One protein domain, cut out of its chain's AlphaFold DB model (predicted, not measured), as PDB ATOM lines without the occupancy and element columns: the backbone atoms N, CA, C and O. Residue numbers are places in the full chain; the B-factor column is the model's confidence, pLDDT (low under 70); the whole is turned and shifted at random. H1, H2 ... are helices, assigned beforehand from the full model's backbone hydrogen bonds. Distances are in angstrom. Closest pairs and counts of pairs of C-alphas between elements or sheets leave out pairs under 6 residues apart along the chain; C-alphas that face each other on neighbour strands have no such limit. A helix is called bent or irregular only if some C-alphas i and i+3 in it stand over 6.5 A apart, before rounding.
ATOM      1  N   ASN A  59       7.269 -32.681  36.889       84.50
ATOM      2  CA  ASN A  59       8.460 -32.295  37.642       84.50
ATOM      3  C   ASN A  59       8.583 -30.768  37.761       84.50
ATOM      4  O   ASN A  59       8.853 -30.265  38.852       84.50
ATOM      5  N   SER A  60       8.314 -30.030  36.679       83.50
ATOM      6  CA  SER A  60       8.296 -28.566  36.674       83.50
ATOM      7  C   SER A  60       7.253 -28.034  37.652       83.50
ATOM      8  O   SER A  60       7.582 -27.207  38.503       83.50
ATOM      9  N   PHE A  61       6.022 -28.553  37.598       86.56
ATOM     10  CA  PHE A  61       4.958 -28.150  38.518       86.56
ATOM     11  C   PHE A  61       5.332 -28.422  39.984       86.56
ATOM     12  O   PHE A  61       5.217 -27.533  40.822       86.56
ATOM     13  N   LEU A  62       5.829 -29.622  40.303       87.06
ATOM     14  CA  LEU A  62       6.217 -29.967  41.674       87.06
ATOM     15  C   LEU A  62       7.374 -29.096  42.181       87.06
ATOM     16  O   LEU A  62       7.346 -28.654  43.328       87.06
ATOM     17  N   SER A  63       8.361 -28.807  41.331       84.62
ATOM     18  CA  SER A  63       9.469 -27.920  41.696       84.62
ATOM     19  C   SER A  63       9.004 -26.485  41.974       84.62
ATOM     20  O   SER A  63       9.447 -25.897  42.958       84.62
ATOM     21  N   SER A  64       8.061 -25.967  41.174       83.19
ATOM     22  CA  SER A  64       7.444 -24.649  41.373       83.19
ATOM     23  C   SER A  64       6.643 -24.613  42.677       83.19
ATOM     24  O   SER A  64       6.923 -23.813  43.570       83.19
ATOM     25  N   PHE A  65       5.720 -25.564  42.857       84.25
ATOM     26  CA  PHE A  65       4.792 -25.601  43.989       84.25
ATOM     27  C   PHE A  65       5.500 -25.724  45.353       84.25
ATOM     28  O   PHE A  65       5.122 -25.083  46.343       84.25
ATOM     29  N   PHE A  66       6.555 -26.540  45.417       83.50
ATOM     30  CA  PHE A  66       7.338 -26.737  46.639       83.50
ATOM     31  C   PHE A  66       8.493 -25.733  46.804       83.50
ATOM     32  O   PHE A  66       9.193 -25.797  47.817       83.50
ATOM     33  N   THR A  75       0.078 -19.409  42.395       73.56
ATOM     34  CA  THR A  75      -0.002 -20.840  42.732       73.56
ATOM     35  C   THR A  75      -1.404 -21.408  42.500       73.56
ATOM     36  O   THR A  75      -1.555 -22.549  42.060       73.56
ATOM     37  N   ARG A  76      -2.461 -20.633  42.773       76.62
ATOM     38  CA  ARG A  76      -3.843 -21.090  42.577       76.62
ATOM     39  C   ARG A  76      -4.203 -21.218  41.098       76.62
ATOM     40  O   ARG A  76      -4.878 -22.175  40.724       76.62
ATOM     41  N   ILE A  77      -3.741 -20.286  40.268       77.56
ATOM     42  CA  ILE A  77      -3.940 -20.333  38.813       77.56
ATOM     43  C   ILE A  77      -3.180 -21.527  38.219       77.56
ATOM     44  O   ILE A  77      -3.744 -22.274  37.416       77.56
ATOM     45  N   GLU A  78      -1.934 -21.748  38.646       81.06
ATOM     46  CA  GLU A  78      -1.127 -22.897  38.224       81.06
ATOM     47  C   GLU A  78      -1.759 -24.230  38.640       81.06
ATOM     48  O   GLU A  78      -1.862 -25.144  37.818       81.06
ATOM     49  N   LEU A  79      -2.243 -24.334  39.882       85.12
ATOM     50  CA  LEU A  79      -2.965 -25.505  40.383       85.12
ATOM     51  C   LEU A  79      -4.214 -25.805  39.555       85.12
ATOM     52  O   LEU A  79      -4.440 -26.953  39.172       85.12
ATOM     53  N   GLU A  80      -5.028 -24.790  39.271       85.00
ATOM     54  CA  GLU A  80      -6.260 -24.959  38.505       85.00
ATOM     55  C   GLU A  80      -5.965 -25.361  37.054       85.00
ATOM     56  O   GLU A  80      -6.616 -26.258  36.505       85.00
ATOM     57  N   TYR A  81      -4.941 -24.759  36.443       84.50
ATOM     58  CA  TYR A  81      -4.459 -25.167  35.130       84.50
ATOM     59  C   TYR A  81      -3.987 -26.626  35.146       84.50
ATOM     60  O   TYR A  81      -4.444 -27.427  34.328       84.50
ATOM     61  N   PHE A  82      -3.122 -26.992  36.092       86.75
ATOM     62  CA  PHE A  82      -2.570 -28.338  36.212       86.75
ATOM     63  C   PHE A  82      -3.675 -29.378  36.429       86.75
ATOM     64  O   PHE A  82      -3.751 -30.375  35.704       86.75
ATOM     65  N   LYS A  83      -4.608 -29.099  37.345       88.50
ATOM     66  CA  LYS A  83      -5.789 -29.931  37.597       88.50
ATOM     67  C   LYS A  83      -6.584 -30.157  36.315       88.50
ATOM     68  O   LYS A  83      -6.796 -31.304  35.934       88.50
ATOM     69  N   ASN A  84      -6.982 -29.090  35.624       85.94
ATOM     70  CA  ASN A  84      -7.919 -29.168  34.500       85.94
ATOM     71  C   ASN A  84      -7.276 -29.624  33.179       85.94
ATOM     72  O   ASN A  84      -7.958 -30.177  32.318       85.94
ATOM     73  N   LYS A  85      -5.981 -29.365  32.972       83.62
ATOM     74  CA  LYS A  85      -5.293 -29.653  31.702       83.62
ATOM     75  C   LYS A  85      -4.402 -30.879  31.750       83.62
ATOM     76  O   LYS A  85      -4.264 -31.547  30.727       83.62
ATOM     77  N   VAL A  86      -3.796 -31.170  32.898       83.19
ATOM     78  CA  VAL A  86      -2.829 -32.266  33.023       83.19
ATOM     79  C   VAL A  86      -3.476 -33.496  33.642       83.19
ATOM     80  O   VAL A  86      -3.315 -34.586  33.094       83.19
ATOM     81  N   LEU A  87      -4.223 -33.329  34.737       86.50
ATOM     82  CA  LEU A  87      -4.749 -34.454  35.517       86.50
ATOM     83  C   LEU A  87      -6.185 -34.856  35.155       86.50
ATOM     84  O   LEU A  87      -6.519 -36.043  35.179       86.50
ATOM     85  N   GLN A  88      -7.049 -33.893  34.829       84.94
ATOM     86  CA  GLN A  88      -8.468 -34.153  34.604       84.94
ATOM     87  C   GLN A  88      -8.677 -35.162  33.469       84.94
ATOM     88  O   GLN A  88      -8.161 -35.010  32.364       84.94
ATOM     89  N   ASN A  89      -9.468 -36.203  33.747       81.56
ATOM     90  CA  ASN A  89      -9.750 -37.321  32.838       81.56
ATOM     91  C   ASN A  89      -8.515 -38.128  32.386       81.56
ATOM     92  O   ASN A  89      -8.636 -38.960  31.487       81.56
ATOM     93  N   ASN A  90      -7.353 -37.947  33.024       86.00
ATOM     94  CA  ASN A  90      -6.131 -38.685  32.721       86.00
ATOM     95  C   ASN A  90      -5.688 -39.534  33.924       86.00
ATOM     96  O   ASN A  90      -4.810 -39.164  34.701       86.00
ATOM     97  N   MET A  91      -6.328 -40.698  34.076       85.44
ATOM     98  CA  MET A  91      -6.068 -41.622  35.189       85.44
ATOM     99  C   MET A  91      -4.604 -42.099  35.269       85.44
ATOM    100  O   MET A  91      -4.079 -42.139  36.380       85.44
ATOM    101  N   PRO A  92      -3.913 -42.437  34.157       88.06
ATOM    102  CA  PRO A  92      -2.485 -42.751  34.201       88.06
ATOM    103  C   PRO A  92      -1.636 -41.621  34.792       88.06
ATOM    104  O   PRO A  92      -0.847 -41.886  35.696       88.06
ATOM    105  N   ARG A  93      -1.857 -40.367  34.370       86.00
ATOM    106  CA  ARG A  93      -1.122 -39.211  34.912       86.00
ATOM    107  C   ARG A  93      -1.427 -38.957  36.374       86.00
ATOM    108  O   ARG A  93      -0.519 -38.685  37.147       86.00
ATOM    109  N   LEU A  94      -2.690 -39.078  36.772       89.88
ATOM    110  CA  LEU A  94      -3.071 -38.939  38.174       89.88
ATOM    111  C   LEU A  94      -2.385 -39.996  39.044       89.88
ATOM    112  O   LEU A  94      -1.907 -39.685  40.136       89.88
ATOM    113  N   ARG A  95      -2.272 -41.228  38.535       90.31
ATOM    114  CA  ARG A  95      -1.563 -42.313  39.210       90.31
ATOM    115  C   ARG A  95      -0.063 -42.044  39.308       90.31
ATOM    116  O   ARG A  95       0.491 -42.180  40.394       90.31
ATOM    117  N   GLU A  96       0.584 -41.655  38.212       89.50
ATOM    118  CA  GLU A  96       2.014 -41.325  38.193       89.50
ATOM    119  C   GLU A  96       2.328 -40.153  39.126       89.50
ATOM    120  O   GLU A  96       3.226 -40.244  39.961       89.50
ATOM    121  N   PHE A  97       1.532 -39.088  39.050       91.69
ATOM    122  CA  PHE A  97       1.634 -37.939  39.935       91.69
ATOM    123  C   PHE A  97       1.529 -38.367  41.402       91.69
ATOM    124  O   PHE A  97       2.426 -38.076  42.192       91.69
ATOM    125  N   THR A  98       0.487 -39.134  41.750       92.69
ATOM    126  CA  THR A  98       0.283 -39.668  43.107       92.69
ATOM    127  C   THR A  98       1.473 -40.521  43.551       92.69
ATOM    128  O   THR A  98       1.958 -40.369  44.672       92.69
ATOM    129  N   ALA A  99       1.995 -41.379  42.670       90.62
ATOM    130  CA  ALA A  99       3.177 -42.184  42.943       90.62
ATOM    131  C   ALA A  99       4.405 -41.311  43.223       90.62
ATOM    132  O   ALA A  99       5.131 -41.593  44.171       90.62
ATOM    133  N   LYS A 100       4.620 -40.235  42.460       90.19
ATOM    134  CA  LYS A 100       5.736 -39.307  42.671       90.19
ATOM    135  C   LYS A 100       5.640 -38.606  44.018       90.19
ATOM    136  O   LYS A 100       6.602 -38.661  44.782       90.19
ATOM    137  N   ILE A 101       4.489 -38.016  44.344       92.00
ATOM    138  CA  ILE A 101       4.339 -37.236  45.581       92.00
ATOM    139  C   ILE A 101       4.248 -38.103  46.840       92.00
ATOM    140  O   ILE A 101       4.735 -37.684  47.888       92.00
ATOM    141  N   LEU A 102       3.701 -39.320  46.747       90.69
ATOM    142  CA  LEU A 102       3.492 -40.228  47.880       90.69
ATOM    143  C   LEU A 102       4.380 -41.484  47.824       90.69
ATOM    144  O   LEU A 102       4.070 -42.477  48.482       90.69
ATOM    145  N   SER A 103       5.475 -41.505  47.057       87.62
ATOM    146  CA  SER A 103       6.476 -42.589  47.130       87.62
ATOM    147  C   SER A 103       7.297 -42.516  48.427       87.62
ATOM    148  O   SER A 103       7.350 -41.482  49.087       87.62
ATOM    149  N   SER A 104       7.965 -43.611  48.811       80.12
ATOM    150  CA  SER A 104       8.803 -43.663  50.024       80.12
ATOM    151  C   SER A 104      10.017 -42.758  49.896       80.12
ATOM    152  O   SER A 104      10.512 -42.254  50.895       80.12
ATOM    153  N   ALA A 105      10.494 -42.589  48.666       82.94
ATOM    154  CA  ALA A 105      11.625 -41.747  48.319       82.94
ATOM    155  C   ALA A 105      11.190 -40.343  47.862       82.94
ATOM    156  O   ALA A 105      12.018 -39.598  47.346       82.94
ATOM    157  N   SER A 106       9.907 -39.986  48.015       85.50
ATOM    158  CA  SER A 106       9.398 -38.689  47.573       85.50
ATOM    159  C   SER A 106      10.077 -37.563  48.358       85.50
ATOM    160  O   SER A 106       9.900 -37.490  49.578       85.50
ATOM    161  N   PRO A 107      10.785 -36.632  47.691       83.12
ATOM    162  CA  PRO A 107      11.350 -35.459  48.357       83.12
ATOM    163  C   PRO A 107      10.255 -34.485  48.832       83.12
ATOM    164  O   PRO A 107      10.519 -33.574  49.616       83.12
ATOM    165  N   TYR A 108       9.011 -34.681  48.387       83.81
ATOM    166  CA  TYR A 108       7.866 -33.831  48.707       83.81
ATOM    167  C   TYR A 108       7.100 -34.302  49.951       83.81
ATOM    168  O   TYR A 108       6.373 -33.518  50.552       83.81
ATOM    169  N   ALA A 109       7.303 -35.552  50.384       78.38
ATOM    170  CA  ALA A 109       6.670 -36.132  51.573       78.38
ATOM    171  C   ALA A 109       7.449 -35.871  52.882       78.38
ATOM    172  O   ALA A 109       7.235 -36.547  53.890       78.38
ATOM    173  N   LEU A 110       8.370 -34.903  52.874       77.81
ATOM    174  CA  LEU A 110       9.151 -34.496  54.042       77.81
ATOM    175  C   LEU A 110       8.306 -33.672  55.030       77.81
ATOM    176  O   LEU A 110       7.341 -33.005  54.658       77.81
ATOM    177  N   SER A 111       8.685 -33.688  56.311       78.94
ATOM    178  CA  SER A 111       7.933 -33.029  57.392       78.94
ATOM    179  C   SER A 111       7.773 -31.516  57.206       78.94
ATOM    180  O   SER A 111       6.728 -30.973  57.550       78.94
ATOM    181  N   ASN A 112       8.768 -30.848  56.620       82.75
ATOM    182  CA  ASN A 112       8.740 -29.419  56.288       82.75
ATOM    183  C   ASN A 112       7.732 -29.061  55.181       82.75
ATOM    184  O   ASN A 112       7.303 -27.917  55.100       82.75
ATOM    185  N   ASN A 113       7.339 -30.028  54.353       85.81
ATOM    186  CA  ASN A 113       6.427 -29.841  53.226       85.81
ATOM    187  C   ASN A 113       4.989 -30.273  53.545       85.81
ATOM    188  O   ASN A 113       4.129 -30.237  52.666       85.81
ATOM    189  N   ARG A 114       4.709 -30.686  54.788       84.19
ATOM    190  CA  ARG A 114       3.460 -31.365  55.157       84.19
ATOM    191  C   ARG A 114       2.207 -30.526  54.905       84.19
ATOM    192  O   ARG A 114       1.252 -31.050  54.350       84.19
ATOM    193  N   GLU A 115       2.231 -29.243  55.255       85.00
ATOM    194  CA  GLU A 115       1.100 -28.330  55.038       85.00
ATOM    195  C   GLU A 115       0.837 -28.101  53.542       85.00
ATOM    196  O   GLU A 115      -0.288 -28.255  53.069       85.00
ATOM    197  N   LYS A 116       1.892 -27.833  52.761       86.31
ATOM    198  CA  LYS A 116       1.791 -27.695  51.300       86.31
ATOM    199  C   LYS A 116       1.270 -28.972  50.643       86.31
ATOM    200  O   LYS A 116       0.433 -28.906  49.747       86.31
ATOM    201  N   LEU A 117       1.755 -30.128  51.091       88.81
ATOM    202  CA  LEU A 117       1.301 -31.422  50.597       88.81
ATOM    203  C   LEU A 117      -0.179 -31.650  50.921       88.81
ATOM    204  O   LEU A 117      -0.912 -32.109  50.055       88.81
ATOM    205  N   GLU A 118      -0.638 -31.302  52.122       87.69
ATOM    206  CA  GLU A 118      -2.049 -31.421  52.505       87.69
ATOM    207  C   GLU A 118      -2.961 -30.568  51.608       87.69
ATOM    208  O   GLU A 118      -3.942 -31.084  51.068       87.69
ATOM    209  N   ILE A 119      -2.574 -29.314  51.349       87.38
ATOM    210  CA  ILE A 119      -3.273 -28.425  50.406       87.38
ATOM    211  C   ILE A 119      -3.311 -29.049  49.007       87.38
ATOM    212  O   ILE A 119      -4.371 -29.128  48.388       87.38
ATOM    213  N   LEU A 120      -2.172 -29.539  48.515       90.31
ATOM    214  CA  LEU A 120      -2.069 -30.150  47.191       90.31
ATOM    215  C   LEU A 120      -2.969 -31.385  47.049       90.31
ATOM    216  O   LEU A 120      -3.673 -31.534  46.051       90.31
ATOM    217  N   LEU A 121      -2.964 -32.267  48.054       91.50
ATOM    218  CA  LEU A 121      -3.791 -33.474  48.085       91.50
ATOM    219  C   LEU A 121      -5.287 -33.139  48.083       91.50
ATOM    220  O   LEU A 121      -6.073 -33.877  47.479       91.50
ATOM    221  N   GLN A 122      -5.675 -32.047  48.746       89.75
ATOM    222  CA  GLN A 122      -7.049 -31.560  48.789       89.75
ATOM    223  C   GLN A 122      -7.473 -30.930  47.457       89.75
ATOM    224  O   GLN A 122      -8.465 -31.363  46.873       89.75
ATOM    225  N   GLU A 123      -6.723 -29.949  46.954       88.62
ATOM    226  CA  GLU A 123      -7.068 -29.194  45.740       88.62
ATOM    227  C   GLU A 123      -7.111 -30.088  44.493       88.62
ATOM    228  O   GLU A 123      -8.001 -29.960  43.642       88.62
ATOM    229  N   LEU A 124      -6.192 -31.056  44.408       90.12
ATOM    230  CA  LEU A 124      -6.130 -32.022  43.310       90.12
ATOM    231  C   LEU A 124      -6.998 -33.270  43.535       90.12
ATOM    232  O   LEU A 124      -6.979 -34.173  42.702       90.12
ATOM    233  N   GLU A 125      -7.762 -33.333  44.632       90.94
ATOM    234  CA  GLU A 125      -8.662 -34.448  44.965       90.94
ATOM    235  C   GLU A 125      -7.962 -35.824  44.989       90.94
ATOM    236  O   GLU A 125      -8.574 -36.870  44.743       90.94
ATOM    237  N   ILE A 126      -6.671 -35.850  45.337       93.25
ATOM    238  CA  ILE A 126      -5.851 -37.071  45.340       93.25
ATOM    239  C   ILE A 126      -6.424 -38.102  46.310       93.25
ATOM    240  O   ILE A 126      -6.492 -39.287  45.987       93.25
ATOM    241  N   ASN A 127      -6.918 -37.668  47.472       93.62
ATOM    242  CA  ASN A 127      -7.545 -38.566  48.441       93.62
ATOM    243  C   ASN A 127      -8.777 -39.279  47.861       93.62
ATOM    244  O   ASN A 127      -8.969 -40.470  48.104       93.62
ATOM    245  N   ALA A 128      -9.588 -38.590  47.049       93.50
ATOM    246  CA  ALA A 128     -10.748 -39.194  46.396       93.50
ATOM    247  C   ALA A 128     -10.326 -40.221  45.334       93.50
ATOM    248  O   ALA A 128     -10.916 -41.302  45.242       93.50
ATOM    249  N   PHE A 129      -9.273 -39.916  44.573       94.69
ATOM    250  CA  PHE A 129      -8.669 -40.858  43.633       94.69
ATOM    251  C   PHE A 129      -8.126 -42.109  44.335       94.69
ATOM    252  O   PHE A 129      -8.480 -43.222  43.949       94.69
ATOM    253  N   VAL A 130      -7.348 -41.939  45.407       95.88
ATOM    254  CA  VAL A 130      -6.814 -43.045  46.216       95.88
ATOM    255  C   VAL A 130      -7.949 -43.923  46.744       95.88
ATOM    256  O   VAL A 130      -7.914 -45.140  46.572       95.88
ATOM    257  N   ASN A 131      -9.003 -43.325  47.305       96.06
ATOM    258  CA  ASN A 131     -10.170 -44.062  47.793       96.06
ATOM    259  C   ASN A 131     -10.828 -44.903  46.682       96.06
ATOM    260  O   ASN A 131     -11.220 -46.051  46.912       96.06
ATOM    261  N   ARG A 132     -10.925 -44.360  45.462       94.94
ATOM    262  CA  ARG A 132     -11.467 -45.071  44.295       94.94
ATOM    263  C   ARG A 132     -10.575 -46.232  43.856       94.94
ATOM    264  O   ARG A 132     -11.101 -47.303  43.548       94.94
ATOM    265  N   GLU A 133      -9.257 -46.049  43.835       94.88
ATOM    266  CA  GLU A 133      -8.303 -47.116  43.500       94.88
ATOM    267  C   GLU A 133      -8.347 -48.250  44.537       94.88
ATOM    268  O   GLU A 133      -8.355 -49.415  44.153       94.88
ATOM    269  N   ILE A 134      -8.498 -47.943  45.834       95.44
ATOM    270  CA  ILE A 134      -8.713 -48.968  46.875       95.44
ATOM    271  C   ILE A 134     -10.026 -49.724  46.624       95.44
ATOM    272  O   ILE A 134     -10.083 -50.946  46.731       95.44
ATOM    273  N   ALA A 135     -11.094 -49.009  46.268       93.12
ATOM    274  CA  ALA A 135     -12.416 -49.603  46.099       93.12
ATOM    275  C   ALA A 135     -12.560 -50.463  44.834       93.12
ATOM    276  O   ALA A 135     -13.323 -51.430  44.837       93.12
ATOM    277  N   THR A 136     -11.897 -50.076  43.741       91.44
ATOM    278  CA  THR A 136     -12.185 -50.603  42.391       91.44
ATOM    279  C   THR A 136     -10.962 -51.062  41.604       91.44
ATOM    280  O   THR A 136     -11.130 -51.684  40.556       91.44
ATOM    281  N   GLY A 137      -9.752 -50.775  42.086       88.50
ATOM    282  CA  GLY A 137      -8.518 -51.200  41.437       88.50
ATOM    283  C   GLY A 137      -8.332 -52.716  41.470       88.50
ATOM    284  O   GLY A 137      -8.971 -53.435  42.239       88.50
ATOM    285  N   ASN A 138      -7.419 -53.205  40.636       90.81
ATOM    286  CA  ASN A 138      -6.937 -54.582  40.738       90.81
ATOM    287  C   ASN A 138      -6.071 -54.778  42.005       90.81
ATOM    288  O   ASN A 138      -5.717 -53.816  42.681       90.81
ATOM    289  N   SER A 139      -5.687 -56.015  42.328       88.50
ATOM    290  CA  SER A 139      -4.965 -56.323  43.576       88.50
ATOM    291  C   SER A 139      -3.626 -55.591  43.749       88.50
ATOM    292  O   SER A 139      -3.158 -55.434  44.875       88.50
ATOM    293  N   GLU A 140      -2.971 -55.188  42.661       90.94
ATOM    294  CA  GLU A 140      -1.724 -54.418  42.710       90.94
ATOM    295  C   GLU A 140      -2.010 -52.933  42.959       90.94
ATOM    296  O   GLU A 140      -1.445 -52.336  43.873       90.94
ATOM    297  N   GLN A 141      -2.969 -52.370  42.222       91.75
ATOM    298  CA  GLN A 141      -3.444 -50.996  42.392       91.75
ATOM    299  C   GLN A 141      -4.014 -50.763  43.791       91.75
ATOM    300  O   GLN A 141      -3.708 -49.752  44.411       91.75
ATOM    301  N   GLN A 142      -4.791 -51.711  44.320       93.00
ATOM    302  CA  GLN A 142      -5.333 -51.637  45.677       93.00
ATOM    303  C   GLN A 142      -4.219 -51.555  46.718       93.00
ATOM    304  O   GLN A 142      -4.251 -50.675  47.573       93.00
ATOM    305  N   ARG A 143      -3.211 -52.433  46.626       92.25
ATOM    306  CA  ARG A 143      -2.066 -52.421  47.546       92.25
ATOM    307  C   ARG A 143      -1.297 -51.111  47.464       92.25
ATOM    308  O   ARG A 143      -1.043 -50.477  48.485       92.25
ATOM    309  N   GLN A 144      -1.007 -50.646  46.253       93.06
ATOM    310  CA  GLN A 144      -0.330 -49.369  46.051       93.06
ATOM    311  C   GLN A 144      -1.139 -48.190  46.620       93.06
ATOM    312  O   GLN A 144      -0.588 -47.339  47.320       93.06
ATOM    313  N   ALA A 145      -2.452 -48.173  46.394       94.75
ATOM    314  CA  ALA A 145      -3.340 -47.133  46.891       94.75
ATOM    315  C   ALA A 145      -3.481 -47.150  48.421       94.75
ATOM    316  O   ALA A 145      -3.537 -46.087  49.036       94.75
ATOM    317  N   ILE A 146      -3.449 -48.323  49.058       95.38
ATOM    318  CA  ILE A 146      -3.386 -48.439  50.522       95.38
ATOM    319  C   ILE A 146      -2.102 -47.787  51.059       95.38
ATOM    320  O   ILE A 146      -2.160 -47.007  52.010       95.38
ATOM    321  N   GLN A 147      -0.951 -48.035  50.425       93.75
ATOM    322  CA  GLN A 147       0.315 -47.402  50.818       93.75
ATOM    323  C   GLN A 147       0.275 -45.877  50.649       93.75
ATOM    324  O   GLN A 147       0.764 -45.140  51.510       93.75
ATOM    325  N   TRP A 148      -0.344 -45.384  49.573       94.50
ATOM    326  CA  TRP A 148      -0.580 -43.950  49.394       94.50
ATOM    327  C   TRP A 148      -1.485 -43.376  50.477       94.50
ATOM    328  O   TRP A 148      -1.166 -42.320  51.015       94.50
ATOM    329  N   ALA A 149      -2.564 -44.073  50.844       95.06
ATOM    330  CA  ALA A 149      -3.466 -43.622  51.896       95.06
ATOM    331  C   ALA A 149      -2.734 -43.440  53.231       95.06
ATOM    332  O   ALA A 149      -2.894 -42.396  53.860       95.06
ATOM    333  N   ILE A 150      -1.885 -44.401  53.622       92.69
ATOM    334  CA  ILE A 150      -1.057 -44.311  54.837       92.69
ATOM    335  C   ILE A 150      -0.167 -43.064  54.792       92.69
ATOM    336  O   ILE A 150      -0.163 -42.270  55.731       92.69
ATOM    337  N   ARG A 151       0.562 -42.856  53.690       90.44
ATOM    338  CA  ARG A 151       1.509 -41.733  53.555       90.44
ATOM    339  C   ARG A 151       0.827 -40.373  53.500       90.44
ATOM    340  O   ARG A 151       1.338 -39.415  54.068       90.44
ATOM    341  N   ALA A 152      -0.336 -40.309  52.864       90.50
ATOM    342  CA  ALA A 152      -1.191 -39.131  52.853       90.50
ATOM    343  C   ALA A 152      -1.910 -38.899  54.194       90.50
ATOM    344  O   ALA A 152      -2.593 -37.889  54.338       90.50
ATOM    345  N   ASN A 153      -1.807 -39.823  55.163       90.69
ATOM    346  CA  ASN A 153      -2.611 -39.821  56.389       90.69
ATOM    347  C   ASN A 153      -4.123 -39.686  56.089       90.69
ATOM    348  O   ASN A 153      -4.874 -38.990  56.777       90.69
ATOM    349  N   ASN A 154      -4.577 -40.339  55.017       92.94
ATOM    350  CA  ASN A 154      -5.926 -40.203  54.490       92.94
ATOM    351  C   ASN A 154      -6.929 -41.049  55.294       92.94
ATOM    352  O   ASN A 154      -7.244 -42.185  54.936       92.94
ATOM    353  N   ARG A 155      -7.496 -40.477  56.359       92.75
ATOM    354  CA  ARG A 155      -8.521 -41.156  57.178       92.75
ATOM    355  C   ARG A 155      -9.822 -41.443  56.430       92.75
ATOM    356  O   ARG A 155     -10.541 -42.366  56.800       92.75
ATOM    357  N   SER A 156     -10.119 -40.707  55.356       94.44
ATOM    358  CA  SER A 156     -11.309 -40.976  54.535       94.44
ATOM    359  C   SER A 156     -11.222 -42.315  53.788       94.44
ATOM    360  O   SER A 156     -12.248 -42.831  53.347       94.44
ATOM    361  N   ALA A 157     -10.026 -42.912  53.700       94.62
ATOM    362  CA  ALA A 157      -9.816 -44.229  53.111       94.62
ATOM    363  C   ALA A 157     -10.308 -45.385  54.002       94.62
ATOM    364  O   ALA A 157     -10.538 -46.481  53.489       94.62
ATOM    365  N   LEU A 158     -10.493 -45.163  55.313       93.44
ATOM    366  CA  LEU A 158     -10.790 -46.219  56.293       93.44
ATOM    367  C   LEU A 158     -11.946 -47.154  55.880       93.44
ATOM    368  O   LEU A 158     -11.729 -48.364  55.901       93.44
ATOM    369  N   PRO A 159     -13.119 -46.667  55.413       92.38
ATOM    370  CA  PRO A 159     -14.219 -47.554  55.016       92.38
ATOM    371  C   PRO A 159     -13.877 -48.454  53.818       92.38
ATOM    372  O   PRO A 159     -14.361 -49.581  53.710       92.38
ATOM    373  N   PHE A 160     -13.036 -47.967  52.903       94.12
ATOM    374  CA  PHE A 160     -12.621 -48.717  51.716       94.12
ATOM    375  C   PHE A 160     -11.580 -49.779  52.071       94.12
ATOM    376  O   PHE A 160     -11.665 -50.906  51.586       94.12
ATOM    377  N   ILE A 161     -10.640 -49.438  52.955       94.12
ATOM    378  CA  ILE A 161      -9.621 -50.364  53.461       94.12
ATOM    379  C   ILE A 161     -10.274 -51.454  54.316       94.12
ATOM    380  O   ILE A 161      -9.918 -52.623  54.196       94.12
ATOM    381  N   GLU A 162     -11.273 -51.108  55.129       91.62
ATOM    382  CA  GLU A 162     -12.027 -52.080  55.923       91.62
ATOM    383  C   GLU A 162     -12.714 -53.106  55.020       91.62
ATOM    384  O   GLU A 162     -12.582 -54.315  55.222       91.62
ATOM    385  N   LYS A 163     -13.373 -52.635  53.957       90.69
ATOM    386  CA  LYS A 163     -13.970 -53.511  52.948       90.69
ATOM    387  C   LYS A 163     -12.920 -54.369  52.231       90.69
ATOM    388  O   LYS A 163     -13.174 -55.546  51.986       90.69
ATOM    389  N   ALA A 164     -11.747 -53.820  51.911       90.81
ATOM    390  CA  ALA A 164     -10.656 -54.579  51.300       90.81
ATOM    391  C   ALA A 164     -10.155 -55.701  52.229       90.81
ATOM    392  O   ALA A 164     -10.046 -56.849  51.794       90.81
ATOM    393  N   ALA A 165      -9.965 -55.413  53.520       90.56
ATOM    394  CA  ALA A 165      -9.552 -56.396  54.522       90.56
ATOM    395  C   ALA A 165     -10.556 -57.557  54.675       90.56
ATOM    396  O   ALA A 165     -10.150 -58.680  54.968       90.56
ATOM    397  N   GLN A 166     -11.852 -57.308  54.450       88.88
ATOM    398  CA  GLN A 166     -12.895 -58.344  54.476       88.88
ATOM    399  C   GLN A 166     -12.846 -59.282  53.261       88.88
ATOM    400  O   GLN A 166     -13.206 -60.452  53.380       88.88
ATOM    401  N   LEU A 167     -12.450 -58.772  52.093       87.25
ATOM    402  CA  LEU A 167     -12.514 -59.502  50.821       87.25
ATOM    403  C   LEU A 167     -11.199 -60.200  50.454       87.25
ATOM    404  O   LEU A 167     -11.202 -61.154  49.678       87.25
ATOM    405  N   GLN A 168     -10.077 -59.708  50.973       86.88
ATOM    406  CA  GLN A 168      -8.744 -60.207  50.653       86.88
ATOM    407  C   GLN A 168      -8.310 -61.350  51.583       86.88
ATOM    408  O   GLN A 168      -8.870 -61.571  52.656       86.88
ATOM    409  N   MET A 169      -7.259 -62.065  51.174       86.56
ATOM    410  CA  MET A 169      -6.636 -63.157  51.929       86.56
ATOM    411  C   MET A 169      -5.108 -63.015  51.902       86.56
ATOM    412  O   MET A 169      -4.558 -62.390  50.994       86.56
ATOM    413  N   GLY A 170      -4.425 -63.612  52.883       87.38
ATOM    414  CA  GLY A 170      -2.959 -63.602  52.966       87.38
ATOM    415  C   GLY A 170      -2.374 -62.194  53.113       87.38
ATOM    416  O   GLY A 170      -2.931 -61.356  53.822       87.38
ATOM    417  N   ASP A 171      -1.268 -61.928  52.418       87.75
ATOM    418  CA  ASP A 171      -0.491 -60.685  52.550       87.75
ATOM    419  C   ASP A 171      -1.295 -59.423  52.213       87.75
ATOM    420  O   ASP A 171      -1.179 -58.413  52.899       87.75
ATOM    421  N   ALA A 172      -2.184 -59.484  51.219       88.25
ATOM    422  CA  ALA A 172      -3.021 -58.338  50.857       88.25
ATOM    423  C   ALA A 172      -3.952 -57.927  52.014       88.25
ATOM    424  O   ALA A 172      -4.103 -56.744  52.336       88.25
ATOM    425  N   ARG A 173      -4.517 -58.922  52.709       91.19
ATOM    426  CA  ARG A 173      -5.327 -58.687  53.905       91.19
ATOM    427  C   ARG A 173      -4.479 -58.133  55.052       91.19
ATOM    428  O   ARG A 173      -4.926 -57.200  55.715       91.19
ATOM    429  N   LEU A 174      -3.262 -58.642  55.259       91.62
ATOM    430  CA  LEU A 174      -2.320 -58.109  56.256       91.62
ATOM    431  C   LEU A 174      -1.966 -56.638  56.005       91.62
ATOM    432  O   LEU A 174      -1.957 -55.845  56.949       91.62
ATOM    433  N   GLU A 175      -1.714 -56.256  54.752       92.25
ATOM    434  CA  GLU A 175      -1.455 -54.864  54.370       92.25
ATOM    435  C   GLU A 175      -2.653 -53.965  54.705       92.25
ATOM    436  O   GLU A 175      -2.488 -52.927  55.350       92.25
ATOM    437  N   SER A 176      -3.868 -54.398  54.353       93.38
ATOM    438  CA  SER A 176      -5.103 -53.671  54.673       93.38
ATOM    439  C   SER A 176      -5.303 -53.510  56.186       93.38
ATOM    440  O   SER A 176      -5.577 -52.413  56.668       93.38
ATOM    441  N   LEU A 177      -5.108 -54.580  56.963       93.31
ATOM    442  CA  LEU A 177      -5.207 -54.543  58.426       93.31
ATOM    443  C   LEU A 177      -4.172 -53.598  59.051       93.31
ATOM    444  O   LEU A 177      -4.491 -52.835  59.963       93.31
ATOM    445  N   SER A 178      -2.945 -53.609  58.532       93.88
ATOM    446  CA  SER A 178      -1.872 -52.730  59.001       93.88
ATOM    447  C   SER A 178      -2.180 -51.262  58.714       93.88
ATOM    448  O   SER A 178      -1.891 -50.393  59.538       93.88
ATOM    449  N   ALA A 179      -2.794 -50.981  57.566       94.38
ATOM    450  CA  ALA A 179      -3.228 -49.642  57.194       94.38
ATOM    451  C   ALA A 179      -4.364 -49.131  58.089       94.38
ATOM    452  O   ALA A 179      -4.327 -47.974  58.504       94.38
ATOM    453  N   LEU A 180      -5.335 -49.990  58.435       93.69
ATOM    454  CA  LEU A 180      -6.421 -49.635  59.355       93.69
ATOM    455  C   LEU A 180      -5.887 -49.174  60.710       93.69
ATOM    456  O   LEU A 180      -6.341 -48.156  61.221       93.69
ATOM    457  N   ILE A 181      -4.910 -49.887  61.279       92.56
ATOM    458  CA  ILE A 181      -4.308 -49.506  62.564       92.56
ATOM    459  C   ILE A 181      -3.570 -48.168  62.447       92.56
ATOM    460  O   ILE A 181      -3.788 -47.280  63.268       92.56
ATOM    461  N   GLN A 182      -2.729 -48.000  61.423       93.12
ATOM    462  CA  GLN A 182      -1.915 -46.791  61.258       93.12
ATOM    463  C   GLN A 182      -2.763 -45.534  61.015       93.12
ATOM    464  O   GLN A 182      -2.534 -44.504  61.646       93.12
ATOM    465  N   LEU A 183      -3.768 -45.615  60.136       92.94
ATOM    466  CA  LEU A 183      -4.648 -44.484  59.811       92.94
ATOM    467  C   LEU A 183      -5.632 -44.144  60.931       92.94
ATOM    468  O   LEU A 183      -6.088 -43.006  61.029       92.94
ATOM    469  N   ASN A 184      -5.935 -45.114  61.789       91.19
ATOM    470  CA  ASN A 184      -6.752 -44.927  62.980       91.19
ATOM    471  C   ASN A 184      -5.905 -44.578  64.218       91.19
ATOM    472  O   ASN A 184      -6.304 -44.869  65.341       91.19
ATOM    473  N   GLU A 185      -4.715 -44.000  64.023       89.75
ATOM    474  CA  GLU A 185      -3.837 -43.521  65.102       89.75
ATOM    475  C   GLU A 185      -3.493 -44.592  66.143       89.75
ATOM    476  O   GLU A 185      -3.381 -44.302  67.334       89.75
TER     477      GLU A 185
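This is residues 59 to 66 and 75 to 185 of the 311 residues of an uncharacterized protein of Flavobacterium sp. WWJ-16 (UniProt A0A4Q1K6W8). Four helices, H5 to H8, pack side by side as an up-and-down bundle at one end of the longest axis, and H1 to H4 form a looser group with few contacts at the other end. H3 comes close to H5 and H6, and H4 to H5, where the two groups meet. The printed part has 119 residues with eight named helices, H1 to H8 in chain order, and no named strand; its class is all helix. The whole is compact, with a radius of gyration of the C-alphas of 14.4 A and spans of 44 by 31 by 22 A.

Begin with H1, residues 59 to 65, which is close to but not clearly touching H2, residues 75 to 87; the closest C-alphas, of Phe 65 and Thr 75, are 6.9 A apart. H2 and H3, residues 91 to 101, only just touch, with 3 pairs of C-alphas within 8 A, and only at the corner, through residues 86 to 87 of H2; the closest C-alphas are those of Leu 87 and Leu 94, at 5.5 A. H4, residues 111 to 123, and H3 are only just apart, their closest C-alphas 8.3 A from each other. H5, residues 126 to 136, is close to but not clearly touching H4, with C-alphas 121 and 127 at 6.3 A. From H5 the bundle runs up and down, each helix against the one before it, through H6, residues 139 to 151, H7, residues 155 to 167, and H8, residues 171 to 183. H5 and H6 form a hairpin at a shallow tilt of 32 degrees, closest at the C-alphas of Ile 134 and Gln 142, 4.5 A. H5 touches H7 the same way at a shallow tilt of 12 degrees, the C-alphas of Asn 131 and Ala 157 being closest at 5.3 A. H7 and H8 form a hairpin at 26 degrees, closest at the C-alphas of Ala 165 and Arg 173, 4.8 A. H5 and H8 are apart. Every O i to N i+4 pair is within hydrogen-bond range in H1, H2, H3, H5, H6 and H8, against 7 of 9 in H4 and 7 of 9 in H7.

Find C-alpha 59 at (8.460, -32.295, 37.642), where H1 begins. H2 is 16.1 A long, H4 19.4 A, H6 18.8 A, H7 19.8 A and H8 18.2 A, which ends at C-alpha 183, (-4.648, -44.484, 59.811). H4 and H7 are irregular: C-alphas 112 and 115 are 7.8 A apart, and C-alphas 156 and 159 are 7.2 A apart.

The two C-alphas farthest apart, of Ile 77 and Gly 170, are 45.5 A from each other. Residues 67 to 74 are not printed, and C-alphas 66 and 75 stand 10.2 A apart across the cut. Of the links printed whole, H3 to H4 is short and the others are tight. No printed residue has a pLDDT under 70.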